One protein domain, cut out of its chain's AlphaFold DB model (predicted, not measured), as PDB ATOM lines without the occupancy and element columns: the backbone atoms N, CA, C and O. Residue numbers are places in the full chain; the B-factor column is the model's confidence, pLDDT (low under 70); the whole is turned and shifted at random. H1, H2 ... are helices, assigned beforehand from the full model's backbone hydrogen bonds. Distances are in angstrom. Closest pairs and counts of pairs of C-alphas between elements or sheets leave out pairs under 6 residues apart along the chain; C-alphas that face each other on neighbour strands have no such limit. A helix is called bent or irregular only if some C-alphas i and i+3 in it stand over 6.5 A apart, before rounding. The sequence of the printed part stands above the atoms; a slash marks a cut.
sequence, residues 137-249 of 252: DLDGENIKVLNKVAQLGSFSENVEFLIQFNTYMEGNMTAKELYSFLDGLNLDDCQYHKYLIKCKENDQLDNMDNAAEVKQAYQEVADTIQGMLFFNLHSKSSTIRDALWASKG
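This is residues 137 to 249 of the 252 residues of an uncharacterized protein of Legionella hackeliae (UniProt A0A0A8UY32). One long helix, H5, spans most of an elongated, all-helix domain; H2, in a hairpin with H3, and H4 pack on it, while H1 and H6 pair near its last residues. The printed part has 113 residues with six named helices, H1 to H6, and no named strand. It is only just compact, close to loose: radius of gyration of the C-alphas 15.7 A, spans 53 by 28 by 17 A.

H1, residues 140 to 153, touches H2, residues 156 to 169, closest C-alphas Ala 150 and Ser 156, 4.5 A. H3, residues 175 to 182, touches H2, Phe 181 to Phe 161, 5.6 A. H4, residues 191 to 201, touches H5, residues 208 to 235, Tyr 192 to Ala 217, 4.9 A. H5 touches H2, Ile 225 to Asn 158, 5.9 A. H6, residues 237 to 247, touches H1, Ile 240 to Val 149, 5.8 A. Every O i to N i+4 pair is within hydrogen-bond range in H2, H4 and H6; 9 of 10 in H1, 22 of 24 in H5, 1 of 4 in H3, with 4 of 5 O i to N i+3.

C-alpha 140 is at (54.729, -39.132, 48.324), C-alpha 247 at (65.164, -41.291, 43.643). H5 is 40.6 A long, irregular: C-alphas 209 and 212 are 7.9 A apart.

The printed part has no cut; no printed residue is under 70.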
ATOM      1  N   ASP A 137      45.518 -40.691  46.229       91.56
ATOM      2  CA  ASP A 137      45.987 -41.924  46.873       91.56
ATOM      3  C   ASP A 137      47.405 -42.328  46.438       91.56
ATOM      4  O   ASP A 137      47.883 -43.408  46.797       91.56
ATOM      5  N   LEU A 138      48.070 -41.509  45.613       94.31
ATOM      6  CA  LEU A 138      49.438 -41.777  45.188       94.31
ATOM      7  C   LEU A 138      50.392 -41.355  46.305       94.31
ATOM      8  O   LEU A 138      50.354 -40.216  46.766       94.31
ATOM      9  N   ASP A 139      51.251 -42.268  46.750       92.31
ATOM     10  CA  ASP A 139      52.192 -41.952  47.819       92.31
ATOM     11  C   ASP A 139      53.209 -40.863  47.422       92.31
ATOM     12  O   ASP A 139      53.449 -40.559  46.249       92.31
ATOM     13  N   GLY A 140      53.821 -40.268  48.450       89.19
ATOM     14  CA  GLY A 140      54.729 -39.132  48.324       89.19
ATOM     15  C   GLY A 140      56.012 -39.404  47.527       89.19
ATOM     16  O   GLY A 140      56.624 -38.454  47.038       89.19
ATOM     17  N   GLU A 141      56.442 -40.658  47.386       90.00
ATOM     18  CA  GLU A 141      57.601 -41.001  46.553       90.00
ATOM     19  C   GLU A 141      57.179 -41.154  45.093       90.00
ATOM     20  O   GLU A 141      57.773 -40.537  44.206       90.00
ATOM     21  N   ASN A 142      56.086 -41.870  44.842       93.19
ATOM     22  CA  ASN A 142      55.541 -42.066  43.507       93.19
ATOM     23  C   ASN A 142      55.070 -40.752  42.872       93.19
ATOM     24  O   ASN A 142      55.278 -40.562  41.674       93.19
ATOM     25  N   ILE A 143      54.522 -39.798  43.635       95.06
ATOM     26  CA  ILE A 143      54.189 -38.468  43.090       95.06
ATOM     27  C   ILE A 143      55.444 -37.680  42.681       95.06
ATOM     28  O   ILE A 143      55.445 -37.003  41.653       95.06
ATOM     29  N   LYS A 144      56.550 -37.797  43.434       94.00
ATOM     30  CA  LYS A 144      57.828 -37.157  43.072       94.00
ATOM     31  C   LYS A 144      58.398 -37.764  41.798       94.00
ATOM     32  O   LYS A 144      58.828 -37.020  40.917       94.00
ATOM     33  N   VAL A 145      58.366 -39.092  41.686       94.62
ATOM     34  CA  VAL A 145      58.777 -39.804  40.472       94.62
ATOM     35  C   VAL A 145      57.897 -39.382  39.299       94.62
ATOM     36  O   VAL A 145      58.432 -38.992  38.268       94.62
ATOM     37  N   LEU A 146      56.570 -39.356  39.460       96.81
ATOM     38  CA  LEU A 146      55.639 -38.910  38.421       96.81
ATOM     39  C   LEU A 146      55.969 -37.499  37.923       96.81
ATOM     40  O   LEU A 146      56.121 -37.304  36.720       96.81
ATOM     41  N   ASN A 147      56.150 -36.542  38.835       96.19
ATOM     42  CA  ASN A 147      56.514 -35.170  38.479       96.19
ATOM     43  C   ASN A 147      57.864 -35.106  37.756       96.19
ATOM     44  O   ASN A 147      58.003 -34.392  36.762       96.19
ATOM     45  N   LYS A 148      58.856 -35.883  38.206       95.56
ATOM     46  CA  LYS A 148      60.173 -35.925  37.563       95.56
ATOM     47  C   LYS A 148      60.102 -36.511  36.155       95.56
ATOM     48  O   LYS A 148      60.702 -35.958  35.235       95.56
ATOM     49  N   VAL A 149      59.355 -37.598  35.978       96.19
ATOM     50  CA  VAL A 149      59.136 -38.229  34.672       96.19
ATOM     51  C   VAL A 149      58.369 -37.293  33.747       96.19
ATOM     52  O   VAL A 149      58.737 -37.180  32.583       96.19
ATOM     53  N   ALA A 150      57.350 -36.595  34.247       96.00
ATOM     54  CA  ALA A 150      56.585 -35.630  33.463       96.00
ATOM     55  C   ALA A 150      57.452 -34.452  33.002       96.00
ATOM     56  O   ALA A 150      57.411 -34.085  31.829       96.00
ATOM     57  N   GLN A 151      58.313 -33.936  33.882       95.00
ATOM     58  CA  GLN A 151      59.263 -32.876  33.549       95.00
ATOM     59  C   GLN A 151      60.282 -33.327  32.491       95.00
ATOM     60  O   GLN A 151      60.433 -32.681  31.456       95.00
ATOM     61  N   LEU A 152      60.973 -34.450  32.721       93.94
ATOM     62  CA  LEU A 152      61.965 -34.987  31.775       93.94
ATOM     63  C   LEU A 152      61.325 -35.453  30.463       93.94
ATOM     64  O   LEU A 152      61.952 -35.444  29.407       93.94
ATOM     65  N   GLY A 153      60.073 -35.889  30.541       92.75
ATOM     66  CA  GLY A 153      59.293 -36.371  29.422       92.75
ATOM     67  C   GLY A 153      58.585 -35.281  28.625       92.75
ATOM     68  O   GLY A 153      58.021 -35.633  27.589       92.75
ATOM     69  N   SER A 154      58.626 -34.021  29.068       93.69
ATOM     70  CA  SER A 154      57.928 -32.881  28.453       93.69
ATOM     71  C   SER A 154      56.406 -33.066  28.385       93.69
ATOM     72  O   SER A 154      55.803 -32.944  27.321       93.69
ATOM     73  N   PHE A 155      55.798 -33.441  29.511       95.25
ATOM     74  CA  PHE A 155      54.340 -33.510  29.678       95.25
ATOM     75  C   PHE A 155      53.897 -33.096  31.094       95.25
ATOM     76  O   PHE A 155      52.887 -33.585  31.605       95.25
ATOM     77  N   SER A 156      54.671 -32.232  31.756       95.94
ATOM     78  CA  SER A 156      54.380 -31.697  33.097       95.94
ATOM     79  C   SER A 156      52.990 -31.076  33.193       95.94
ATOM     80  O   SER A 156      52.290 -31.267  34.186       95.94
ATOM     81  N   GLU A 157      52.578 -30.415  32.122       96.44
ATOM     82  CA  GLU A 157      51.331 -29.674  31.988       96.44
ATOM     83  C   GLU A 157      50.129 -30.613  32.166       96.44
ATOM     84  O   GLU A 157      49.146 -30.255  32.808       96.44
ATOM     85  N   ASN A 158      50.233 -31.866  31.698       96.75
ATOM     86  CA  ASN A 158      49.181 -32.869  31.878       96.75
ATOM     87  C   ASN A 158      48.956 -33.200  33.359       96.75
ATOM     88  O   ASN A 158      47.818 -33.382  33.790       96.75
ATOM     89  N   VAL A 159      50.037 -33.327  34.136       97.00
ATOM     90  CA  VAL A 159      49.950 -33.640  35.570       97.00
ATOM     91  C   VAL A 159      49.424 -32.430  36.331       97.00
ATOM     92  O   VAL A 159      48.523 -32.572  37.158       97.00
ATOM     93  N   GLU A 160      49.943 -31.243  36.017       96.69
ATOM     94  CA  GLU A 160      49.520 -29.989  36.634       96.69
ATOM     95  C   GLU A 160      48.031 -29.720  36.402       96.69
ATOM     96  O   GLU A 160      47.300 -29.493  37.366       96.69
ATOM     97  N   PHE A 161      47.551 -29.847  35.163       97.75
ATOM     98  CA  PHE A 161      46.137 -29.668  34.846       97.75
ATOM     99  C   PHE A 161      45.236 -30.603  35.665       97.75
ATOM    100  O   PHE A 161      44.248 -30.152  36.237       97.75
ATOM    101  N   LEU A 162      45.575 -31.893  35.774       97.38
ATOM    102  CA  LEU A 162      44.777 -32.857  36.546       97.38
ATOM    103  C   LEU A 162      44.753 -32.534  38.049       97.38
ATOM    104  O   LEU A 162      43.736 -32.759  38.709       97.38
ATOM    105  N   ILE A 163      45.841 -31.978  38.591       96.62
ATOM    106  CA  ILE A 163      45.884 -31.496  39.978       96.62
ATOM    107  C   ILE A 163      44.965 -30.281  40.147       96.62
ATOM    108  O   ILE A 163      44.144 -30.275  41.063       96.62
ATOM    109  N   GLN A 164      45.043 -29.290  39.257       97.44
ATOM    110  CA  GLN A 164      44.185 -28.099  39.334       97.44
ATOM    111  C   GLN A 164      42.712 -28.427  39.086       97.44
ATOM    112  O   GLN A 164      41.818 -27.854  39.711       97.44
ATOM    113  N   PHE A 165      42.440 -29.420  38.241       97.56
ATOM    114  CA  PHE A 165      41.098 -29.944  38.043       97.56
ATOM    115  C   PHE A 165      40.508 -30.497  39.349       97.56
ATOM    116  O   PHE A 165      39.328 -30.279  39.618       97.56
ATOM    117  N   ASN A 166      41.306 -31.131  40.217       97.31
ATOM    118  CA  ASN A 166      40.829 -31.529  41.547       97.31
ATOM    119  C   ASN A 166      40.368 -30.315  42.363       97.31
ATOM    120  O   ASN A 166      39.287 -30.347  42.946       97.31
ATOM    121  N   THR A 167      41.162 -29.243  42.372       96.81
ATOM    122  CA  THR A 167      40.852 -27.999  43.093       96.81
ATOM    123  C   THR A 167      39.570 -27.347  42.570       96.81
ATOM    124  O   THR A 167      38.741 -26.892  43.362       96.81
ATOM    125  N   TYR A 168      39.359 -27.366  41.251       97.06
ATOM    126  CA  TYR A 168      38.109 -26.931  40.623       97.06
ATOM    127  C   TYR A 168      36.912 -27.785  41.064       97.06
ATOM    128  O   TYR A 168      35.873 -27.254  41.459       97.06
ATOM    129  N   MET A 169      37.059 -29.110  41.066       95.50
ATOM    130  CA  MET A 169      35.990 -30.033  41.463       95.50
ATOM    131  C   MET A 169      35.625 -29.933  42.950       95.50
ATOM    132  O   MET A 169      34.466 -30.147  43.309       95.50
ATOM    133  N   GLU A 170      36.583 -29.551  43.792       94.50
ATOM    134  CA  GLU A 170      36.389 -29.250  45.214       94.50
ATOM    135  C   GLU A 170      35.726 -27.884  45.465       94.50
ATOM    136  O   GLU A 170      35.359 -27.585  46.601       94.50
ATOM    137  N   GLY A 171      35.546 -27.061  44.425       94.12
ATOM    138  CA  GLY A 171      34.963 -25.721  44.533       94.12
ATOM    139  C   GLY A 171      35.932 -24.657  45.056       94.12
ATOM    140  O   GLY A 171      35.496 -23.577  45.445       94.12
ATOM    141  N   ASN A 172      37.234 -24.953  45.060       96.25
ATOM    142  CA  ASN A 172      38.294 -24.056  45.532       96.25
ATOM    143  C   ASN A 172      38.921 -23.215  44.403       96.25
ATOM    144  O   ASN A 172      39.839 -22.442  44.660       96.25
ATOM    145  N   MET A 173      38.456 -23.389  43.165       96.06
ATOM    146  CA  MET A 173      38.930 -22.696  41.966       96.06
ATOM    147  C   MET A 173      37.749 -22.451  41.020       96.06
ATOM    148  O   MET A 173      36.835 -23.281  40.947       96.06
ATOM    149  N   THR A 174      37.750 -21.333  40.294       96.38
ATOM    150  CA  THR A 174      36.711 -21.021  39.295       96.38
ATOM    151  C   THR A 174      36.980 -21.684  37.941       96.38
ATOM    152  O   THR A 174      38.089 -22.139  37.649       96.38
ATOM    153  N   ALA A 175      35.971 -21.729  37.066       96.00
ATOM    154  CA  ALA A 175      36.144 -22.275  35.721       96.00
ATOM    155  C   ALA A 175      37.079 -21.397  34.875       96.00
ATOM    156  O   ALA A 175      37.798 -21.910  34.016       96.00
ATOM    157  N   LYS A 176      37.096 -20.083  35.116       96.00
ATOM    158  CA  LYS A 176      38.012 -19.147  34.452       96.00
ATOM    159  C   LYS A 176      39.461 -19.290  34.917       96.00
ATOM    160  O   LYS A 176      40.358 -19.177  34.086       96.00
ATOM    161  N   GLU A 177      39.687 -19.574  36.197       96.75
ATOM    162  CA  GLU A 177      41.023 -19.862  36.737       96.75
ATOM    163  C   GLU A 177      41.574 -21.187  36.203       96.75
ATOM    164  O   GLU A 177      42.719 -21.238  35.763       96.75
ATOM    165  N   LEU A 178      40.752 -22.242  36.151       97.44
ATOM    166  CA  LEU A 178      41.182 -23.520  35.579       97.44
ATOM    167  C   LEU A 178      41.552 -23.391  34.092       97.44
ATOM    168  O   LEU A 178      42.454 -24.078  33.616       97.44
ATOM    169  N   TYR A 179      40.886 -22.493  33.358       96.94
ATOM    170  CA  TYR A 179      41.104 -22.325  31.922       96.94
ATOM    171  C   TYR A 179      42.569 -22.042  31.571       96.94
ATOM    172  O   TYR A 179      43.050 -22.540  30.559       96.94
ATOM    173  N   SER A 180      43.296 -21.251  32.370       95.38
ATOM    174  CA  SER A 180      44.693 -20.915  32.049       95.38
ATOM    175  C   SER A 180      45.623 -22.127  32.041       95.38
ATOM    176  O   SER A 180      46.675 -22.073  31.419       95.38
ATOM    177  N   PHE A 181      45.232 -23.227  32.689       96.50
ATOM    178  CA  PHE A 181      45.988 -24.481  32.680       96.50
ATOM    179  C   PHE A 181      45.715 -25.344  31.444       96.50
ATOM    180  O   PHE A 181      46.306 -26.410  31.302       96.50
ATOM    181  N   LEU A 182      44.816 -24.912  30.553       94.94
ATOM    182  CA  LEU A 182      44.637 -25.541  29.245       94.94
ATOM    183  C   LEU A 182      45.731 -25.135  28.254       94.94
ATOM    184  O   LEU A 182      45.993 -25.863  27.295       94.94
ATOM    185  N   ASP A 183      46.376 -23.991  28.492       88.69
ATOM    186  CA  ASP A 183      47.458 -23.499  27.651       88.69
ATOM    187  C   ASP A 183      48.662 -24.454  27.744       88.69
ATOM    188  O   ASP A 183      49.127 -24.804  28.826       88.69
ATOM    189  N   GLY A 184      49.173 -24.896  26.592       83.62
ATOM    190  CA  GLY A 184      50.287 -25.852  26.514       83.62
ATOM    191  C   GLY A 184      49.870 -27.327  26.494       83.62
ATOM    192  O   GLY A 184      50.701 -28.180  26.180       83.62
ATOM    193  N   LEU A 185      48.592 -27.643  26.729       92.50
ATOM    194  CA  LEU A 185      48.067 -28.991  26.520       92.50
ATOM    195  C   LEU A 185      47.826 -29.254  25.028       92.50
ATOM    196  O   LEU A 185      47.301 -28.413  24.299       92.50
ATOM    197  N   ASN A 186      48.152 -30.461  24.564       89.25
ATOM    198  CA  ASN A 186      47.910 -30.868  23.178       89.25
ATOM    199  C   ASN A 186      46.436 -31.265  22.966       89.25
ATOM    200  O   ASN A 186      46.094 -32.447  22.975       89.25
ATOM    201  N   LEU A 187      45.551 -30.272  22.826       92.19
ATOM    202  CA  LEU A 187      44.089 -30.441  22.787       92.19
ATOM    203  C   LEU A 187      43.445 -30.042  21.445       92.19
ATOM    204  O   LEU A 187      42.239 -29.783  21.396       92.19
ATOM    205  N   ASP A 188      44.210 -30.000  20.353       85.75
ATOM    206  CA  ASP A 188      43.768 -29.470  19.048       85.75
ATOM    207  C   ASP A 188      42.520 -30.177  18.480       85.75
ATOM    208  O   ASP A 188      41.631 -29.554  17.881       85.75
ATOM    209  N   ASP A 189      42.396 -31.481  18.732       86.50
ATOM    210  CA  ASP A 189      41.265 -32.298  18.281       86.50
ATOM    211  C   ASP A 189      40.143 -32.436  19.324       86.50
ATOM    212  O   ASP A 189      39.080 -32.995  19.032       86.50
ATOM    213  N   CYS A 190      40.318 -31.878  20.527       92.25
ATOM    214  CA  CYS A 190      39.330 -31.979  21.594       92.25
ATOM    215  C   CYS A 190      38.160 -31.006  21.362       92.25
ATOM    216  O   CYS A 190      38.290 -29.785  21.467       92.25
ATOM    217  N   GLN A 191      36.972 -31.545  21.072       94.88
ATOM    218  CA  GLN A 191      35.763 -30.736  20.857       94.88
ATOM    219  C   GLN A 191      35.340 -29.965  22.116       94.88
ATOM    220  O   GLN A 191      34.837 -28.848  22.014       94.88
ATOM    221  N   TYR A 192      35.595 -30.525  23.300       96.25
ATOM    222  CA  TYR A 192      35.300 -29.871  24.574       96.25
ATOM    223  C   TYR A 192      36.233 -28.691  24.841       96.25
ATOM    224  O   TYR A 192      35.777 -27.649  25.301       96.25
ATOM    225  N   HIS A 193      37.503 -28.785  24.437       96.06
ATOM    226  CA  HIS A 193      38.407 -27.637  24.453       96.06
ATOM    227  C   HIS A 193      37.916 -26.518  23.518       96.06
ATOM    228  O   HIS A 193      37.830 -25.361  23.925       96.06
ATOM    229  N   LYS A 194      37.475 -26.861  22.298       95.38
ATOM    230  CA  LYS A 194      36.870 -25.899  21.352       95.38
ATOM    231  C   LYS A 194      35.610 -25.234  21.908       95.38
ATOM    232  O   LYS A 194      35.373 -24.056  21.643       95.38
ATOM    233  N   TYR A 195      34.797 -25.968  22.666       96.50
ATOM    234  CA  TYR A 195      33.651 -25.406  23.380       96.50
ATOM    235  C   TYR A 195      34.100 -24.416  24.465       96.50
ATOM    236  O   TYR A 195      33.623 -23.282  24.478       96.50
ATOM    237  N   LEU A 196      35.077 -24.785  25.299       96.50
ATOM    238  CA  LEU A 196      35.607 -23.912  26.351       96.50
ATOM    239  C   LEU A 196      36.226 -22.622  25.791       96.50
ATOM    240  O   LEU A 196      36.043 -21.563  26.388       96.50
ATOM    241  N   ILE A 197      36.897 -22.675  24.632       95.56
ATOM    242  CA  ILE A 197      37.373 -21.475  23.917       95.56
ATOM    243  C   ILE A 197      36.206 -20.523  23.625       95.56
ATOM    244  O   ILE A 197      36.268 -19.354  23.995       95.56
ATOM    245  N   LYS A 198      35.103 -21.022  23.052       95.50
ATOM    246  CA  LYS A 198      33.915 -20.194  22.772       95.50
ATOM    247  C   LYS A 198      33.294 -19.627  24.047       95.50
ATOM    248  O   LYS A 198      32.875 -18.472  24.065       95.50
ATOM    249  N   CYS A 199      33.235 -20.417  25.119       95.69
ATOM    250  CA  CYS A 199      32.757 -19.935  26.415       95.69
ATOM    251  C   CYS A 199      33.646 -18.812  26.954       95.69
ATOM    252  O   CYS A 199      33.121 -17.838  27.484       95.69
ATOM    253  N   LYS A 200      34.972 -18.906  26.794       95.31
ATOM    254  CA  LYS A 200      35.903 -17.841  27.184       95.31
ATOM    255  C   LYS A 200      35.707 -16.575  26.356       95.31
ATOM    256  O   LYS A 200      35.627 -15.496  26.930       95.31
ATOM    257  N   GLU A 201      35.614 -16.705  25.034       95.38
ATOM    258  CA  GLU A 201      35.424 -15.578  24.107       95.38
ATOM    259  C   GLU A 201      34.131 -14.799  24.388       95.38
ATOM    260  O   GLU A 201      34.099 -13.582  24.231       95.38
ATOM    261  N   ASN A 202      33.092 -15.490  24.864       94.81
ATOM    262  CA  ASN A 202      31.809 -14.892  25.234       94.81
ATOM    263  C   ASN A 202      31.700 -14.509  26.728       94.81
ATOM    264  O   ASN A 202      30.620 -14.113  27.159       94.81
ATOM    265  N   ASP A 203      32.773 -14.655  27.519       92.62
ATOM    266  CA  ASP A 203      32.805 -14.458  28.984       92.62
ATOM    267  C   ASP A 203      31.731 -15.272  29.746       92.62
ATOM    268  O   ASP A 203      31.107 -14.817  30.701       92.62
ATOM    269  N   GLN A 204      31.502 -16.511  29.306       94.12
ATOM    270  CA  GLN A 204      30.484 -17.435  29.823       94.12
ATOM    271  C   GLN A 204      31.044 -18.576  30.688       94.12
ATOM    272  O   GLN A 204      30.268 -19.423  31.123       94.12
ATOM    273  N   LEU A 205      32.358 -18.630  30.940       93.69
ATOM    274  CA  LEU A 205      32.979 -19.727  31.706       93.69
ATOM    275  C   LEU A 205      32.405 -19.870  33.124       93.69
ATOM    276  O   LEU A 205      32.117 -20.982  33.550       93.69
ATOM    277  N   ASP A 206      32.203 -18.755  33.828       92.44
ATOM    278  CA  ASP A 206      31.663 -18.742  35.196       92.44
ATOM    279  C   ASP A 206      30.154 -18.415  35.236       92.44
ATOM    280  O   ASP A 206      29.595 -18.146  36.301       92.44
ATOM    281  N   ASN A 207      29.467 -18.410  34.085       90.81
ATOM    282  CA  ASN A 207      28.034 -18.128  34.043       90.81
ATOM    283  C   ASN A 207      27.238 -19.300  34.644       90.81
ATOM    284  O   ASN A 207      27.343 -20.436  34.178       90.81
ATOM    285  N   MET A 208      26.400 -19.016  35.647       83.69
ATOM    286  CA  MET A 208      25.600 -20.025  36.350       83.69
ATOM    287  C   MET A 208      24.639 -20.784  35.437       83.69
ATOM    288  O   MET A 208      24.434 -21.978  35.652       83.69
ATOM    289  N   ASP A 209      24.114 -20.134  34.398       85.06
ATOM    290  CA  ASP A 209      23.177 -20.769  33.466       85.06
ATOM    291  C   ASP A 209      23.845 -21.887  32.641       85.06
ATOM    292  O   ASP A 209      23.187 -22.859  32.275       85.06
ATOM    293  N   ASN A 210      25.165 -21.799  32.421       88.56
ATOM    294  CA  ASN A 210      25.951 -22.766  31.641       88.56
ATOM    295  C   ASN A 210      26.906 -23.611  32.504       88.56
ATOM    296  O   ASN A 210      27.659 -24.431  31.973       88.56
ATOM    297  N   ALA A 211      26.894 -23.444  33.831       90.56
ATOM    298  CA  ALA A 211      27.894 -24.035  34.720       90.56
ATOM    299  C   ALA A 211      27.980 -25.569  34.607       90.56
ATOM    300  O   ALA A 211      29.068 -26.136  34.698       90.56
ATOM    301  N   ALA A 212      26.852 -26.246  34.371       93.62
ATOM    302  CA  ALA A 212      26.818 -27.697  34.191       93.62
ATOM    303  C   ALA A 212      27.528 -28.150  32.903       93.62
ATOM    304  O   ALA A 212      28.291 -29.114  32.934       93.62
ATOM    305  N   GLU A 213      27.318 -27.440  31.792       95.62
ATOM    306  CA  GLU A 213      27.945 -27.755  30.505       95.62
ATOM    307  C   GLU A 213      29.448 -27.463  30.528       95.62
ATOM    308  O   GLU A 213      30.245 -28.285  30.076       95.62
ATOM    309  N   VAL A 214      29.851 -26.329  31.112       96.69
ATOM    310  CA  VAL A 214      31.269 -25.971  31.288       96.69
ATOM    311  C   VAL A 214      31.975 -27.004  32.162       96.69
ATOM    312  O   VAL A 214      33.054 -27.483  31.807       96.69
ATOM    313  N   LYS A 215      31.344 -27.413  33.269       96.31
ATOM    314  CA  LYS A 215      31.872 -28.469  34.136       96.31
ATOM    315  C   LYS A 215      32.034 -29.781  33.375       96.31
ATOM    316  O   LYS A 215      33.099 -30.387  33.447       96.31
ATOM    317  N   GLN A 216      31.021 -30.197  32.614       96.31
ATOM    318  CA  GLN A 216      31.101 -31.405  31.793       96.31
ATOM    319  C   GLN A 216      32.227 -31.314  30.753       96.31
ATOM    320  O   GLN A 216      32.974 -32.273  30.575       96.31
ATOM    321  N   ALA A 217      32.405 -30.163  30.103       97.06
ATOM    322  CA  ALA A 217      33.493 -29.969  29.154       97.06
ATOM    323  C   ALA A 217      34.870 -30.135  29.819       97.06
ATOM    324  O   ALA A 217      35.724 -30.833  29.273       97.06
ATOM    325  N   TYR A 218      35.078 -29.582  31.020       97.75
ATOM    326  CA  TYR A 218      36.313 -29.808  31.778       97.75
ATOM    327  C   TYR A 218      36.517 -31.273  32.182       97.75
ATOM    328  O   TYR A 218      37.640 -31.764  32.096       97.75
ATOM    329  N   GLN A 219      35.456 -31.989  32.569       97.06
ATOM    330  CA  GLN A 219      35.532 -33.425  32.885       97.06
ATOM    331  C   GLN A 219      36.005 -34.250  31.677       97.06
ATOM    332  O   GLN A 219      36.827 -35.156  31.811       97.06
ATOM    333  N   GLU A 220      35.515 -33.932  30.480       96.44
ATOM    334  CA  GLU A 220      35.907 -34.623  29.244       96.44
ATOM    335  C   GLU A 220      37.320 -34.238  28.772       96.44
ATOM    336  O   GLU A 220      38.057 -35.072  28.231       96.44
ATOM    337  N   VAL A 221      37.747 -32.995  29.023       96.81
ATOM    338  CA  VAL A 221      39.152 -32.600  28.845       96.81
ATOM    339  C   VAL A 221      40.049 -33.377  29.813       96.81
ATOM    340  O   VAL A 221      41.045 -33.945  29.371       96.81
ATOM    341  N   ALA A 222      39.687 -33.486  31.094       97.06
ATOM    342  CA  ALA A 222      40.452 -34.251  32.082       97.06
ATOM    343  C   ALA A 222      40.606 -35.730  31.692       97.06
ATOM    344  O   ALA A 222      41.703 -36.275  31.797       97.06
ATOM    345  N   ASP A 223      39.556 -36.357  31.156       94.12
ATOM    346  CA  ASP A 223      39.609 -37.728  30.626       94.12
ATOM    347  C   ASP A 223      40.594 -37.850  29.446       94.12
ATOM    348  O   ASP A 223      41.443 -38.744  29.395       94.12
ATOM    349  N   THR A 224      40.559 -36.878  28.529       94.81
ATOM    350  CA  THR A 224      41.500 -36.807  27.401       94.81
ATOM    351  C   THR A 224      42.949 -36.696  27.892       94.81
ATOM    352  O   THR A 224      43.823 -37.447  27.445       94.81
ATOM    353  N   ILE A 225      43.207 -35.804  28.852       96.12
ATOM    354  CA  ILE A 225      44.536 -35.581  29.435       96.12
ATOM    355  C   ILE A 225      45.023 -36.799  30.219       96.12
ATOM    356  O   ILE A 225      46.188 -37.178  30.099       96.12
ATOM    357  N   GLN A 226      44.142 -37.469  30.960       95.31
ATOM    358  CA  GLN A 226      44.459 -38.723  31.635       95.31
ATOM    359  C   GLN A 226      44.895 -39.804  30.631       95.31
ATOM    360  O   GLN A 226      45.893 -40.500  30.856       95.31
ATOM    361  N   GLY A 227      44.189 -39.932  29.504       93.62
ATOM    362  CA  GLY A 227      44.575 -40.839  28.423       93.62
ATOM    363  C   GLY A 227      45.968 -40.525  27.866       93.62
ATOM    364  O   GLY A 227      46.806 -41.426  27.739       93.62
ATOM    365  N   MET A 228      46.249 -39.246  27.600       94.19
ATOM    366  CA  MET A 228      47.567 -38.786  27.138       94.19
ATOM    367  C   MET A 228      48.665 -39.041  28.171       94.19
ATOM    368  O   MET A 228      49.753 -39.486  27.810       94.19
ATOM    369  N   LEU A 229      48.387 -38.812  29.456       95.25
ATOM    370  CA  LEU A 229      49.314 -39.092  30.546       95.25
ATOM    371  C   LEU A 229      49.724 -40.568  30.556       95.25
ATOM    372  O   LEU A 229      50.916 -40.870  30.565       95.25
ATOM    373  N   PHE A 230      48.765 -41.494  30.507       94.50
ATOM    374  CA  PHE A 230      49.092 -42.921  30.504       94.50
ATOM    375  C   PHE A 230      49.844 -43.352  29.250       94.50
ATOM    376  O   PHE A 230      50.774 -44.157  29.342       94.50
ATOM    377  N   PHE A 231      49.493 -42.803  28.088       94.12
ATOM    378  CA  PHE A 231      50.249 -43.044  26.864       94.12
ATOM    379  C   PHE A 231      51.704 -42.552  26.985       94.12
ATOM    380  O   PHE A 231      52.641 -43.286  26.651       94.12
ATOM    381  N   ASN A 232      51.908 -41.345  27.516       94.19
ATOM    382  CA  ASN A 232      53.235 -40.772  27.743       94.19
ATOM    383  C   ASN A 232      54.049 -41.603  28.740       94.19
ATOM    384  O   ASN A 232      55.209 -41.908  28.477       94.19
ATOM    385  N   LEU A 233      53.440 -42.038  29.845       94.50
ATOM    386  CA  LEU A 233      54.101 -42.888  30.835       94.50
ATOM    387  C   LEU A 233      54.516 -44.242  30.242       94.50
ATOM    388  O   LEU A 233      55.655 -44.668  30.422       94.50
ATOM    389  N   HIS A 234      53.644 -44.897  29.472       91.25
ATOM    390  CA  HIS A 234      53.996 -46.157  28.814       91.25
ATOM    391  C   HIS A 234      55.124 -45.990  27.785       91.25
ATOM    392  O   HIS A 234      56.079 -46.772  27.779       91.25
ATOM    393  N   SER A 235      55.042 -44.965  26.933       92.50
ATOM    394  CA  SER A 235      56.049 -44.711  25.892       92.50
ATOM    395  C   SER A 235      57.406 -44.257  26.448       92.50
ATOM    396  O   SER A 235      58.427 -44.481  25.799       92.50
ATOM    397  N   LYS A 236      57.451 -43.692  27.663       92.56
ATOM    398  CA  LYS A 236      58.671 -43.172  28.311       92.56
ATOM    399  C   LYS A 236      59.172 -44.065  29.450       92.56
ATOM    400  O   LYS A 236      59.668 -43.588  30.469       92.56
ATOM    401  N   SER A 237      59.096 -45.382  29.256       89.31
ATOM    402  CA  SER A 237      59.530 -46.376  30.251       89.31
ATOM    403  C   SER A 237      61.002 -46.231  30.676       89.31
ATOM    404  O   SER A 237      61.331 -46.514  31.824       89.31
ATOM    405  N   SER A 238      61.894 -45.769  29.790       89.75
ATOM    406  CA  SER A 238      63.295 -45.481  30.144       89.75
ATOM    407  C   SER A 238      63.413 -44.292  31.099       89.75
ATOM    408  O   SER A 238      64.084 -44.399  32.114       89.75
ATOM    409  N   THR A 239      62.679 -43.206  30.846       92.94
ATOM    410  CA  THR A 239      62.646 -42.025  31.721       92.94
ATOM    411  C   THR A 239      62.102 -42.359  33.109       92.94
ATOM    412  O   THR A 239      62.587 -41.827  34.103       92.94
ATOM    413  N   ILE A 240      61.115 -43.261  33.194       92.31
ATOM    414  CA  ILE A 240      60.619 -43.782  34.478       92.31
ATOM    415  C   ILE A 240      61.734 -44.499  35.231       92.31
ATOM    416  O   ILE A 240      61.912 -44.270  36.425       92.31
ATOM    417  N   ARG A 241      62.494 -45.343  34.534       90.75
ATOM    418  CA  ARG A 241      63.611 -46.084  35.116       90.75
ATOM    419  C   ARG A 241      64.666 -45.146  35.702       90.75
ATOM    420  O   ARG A 241      65.019 -45.283  36.868       90.75
ATOM    421  N   ASP A 242      65.083 -44.155  34.919       89.88
ATOM    422  CA  ASP A 242      66.090 -43.172  35.326       89.88
ATOM    423  C   ASP A 242      65.608 -42.355  36.536       89.88
ATOM    424  O   ASP A 242      66.350 -42.150  37.495       89.88
ATOM    425  N   ALA A 243      64.336 -41.941  36.542       90.81
ATOM    426  CA  ALA A 243      63.746 -41.214  37.665       90.81
ATOM    427  C   ALA A 243      63.642 -42.073  38.938       90.81
ATOM    428  O   ALA A 243      63.896 -41.571  40.036       90.81
ATOM    429  N   LEU A 244      63.296 -43.359  38.808       90.25
ATOM    430  CA  LEU A 244      63.252 -44.294  39.933       90.25
ATOM    431  C   LEU A 244      64.642 -44.508  40.539       90.25
ATOM    432  O   LEU A 244      64.777 -44.462  41.762       90.25
ATOM    433  N   TRP A 245      65.680 -44.688  39.726       86.25
ATOM    434  CA  TRP A 245      67.038 -44.877  40.244       86.25
ATOM    435  C   TRP A 245      67.647 -43.622  40.849       86.25
ATOM    436  O   TRP A 245      68.207 -43.707  41.945       86.25
ATOM    437  N   ALA A 246      67.424 -42.461  40.232       84.94
ATOM    438  CA  ALA A 246      67.804 -41.183  40.824       84.94
ATOM    439  C   ALA A 246      67.140 -40.992  42.201       84.94
ATOM    440  O   ALA A 246      67.784 -40.562  43.157       84.94
ATOM    441  N   SER A 247      65.864 -41.381  42.352       80.75
ATOM    442  CA  SER A 247      65.164 -41.291  43.643       80.75
ATOM    443  C   SER A 247      65.741 -42.209  44.730       80.75
ATOM    444  O   SER A 247      65.625 -41.903  45.915       80.75
ATOM    445  N   LYS A 248      66.421 -43.291  44.335       81.00
ATOM    446  CA  LYS A 248      67.081 -44.255  45.229       81.00
ATOM    447  C   LYS A 248      68.547 -43.912  45.528       81.00
ATOM    448  O   LYS A 248      69.200 -44.674  46.238       81.00
ATOM    449  N   GLY A 249      69.071 -42.802  44.998       73.56
ATOM    450  CA  GLY A 249      70.488 -42.437  45.126       73.56
ATOM    451  C   GLY A 249      71.428 -43.388  44.379       73.56
ATOM    452  O   GLY A 249      72.587 -43.538  44.761       73.56
TER     453      GLY A 249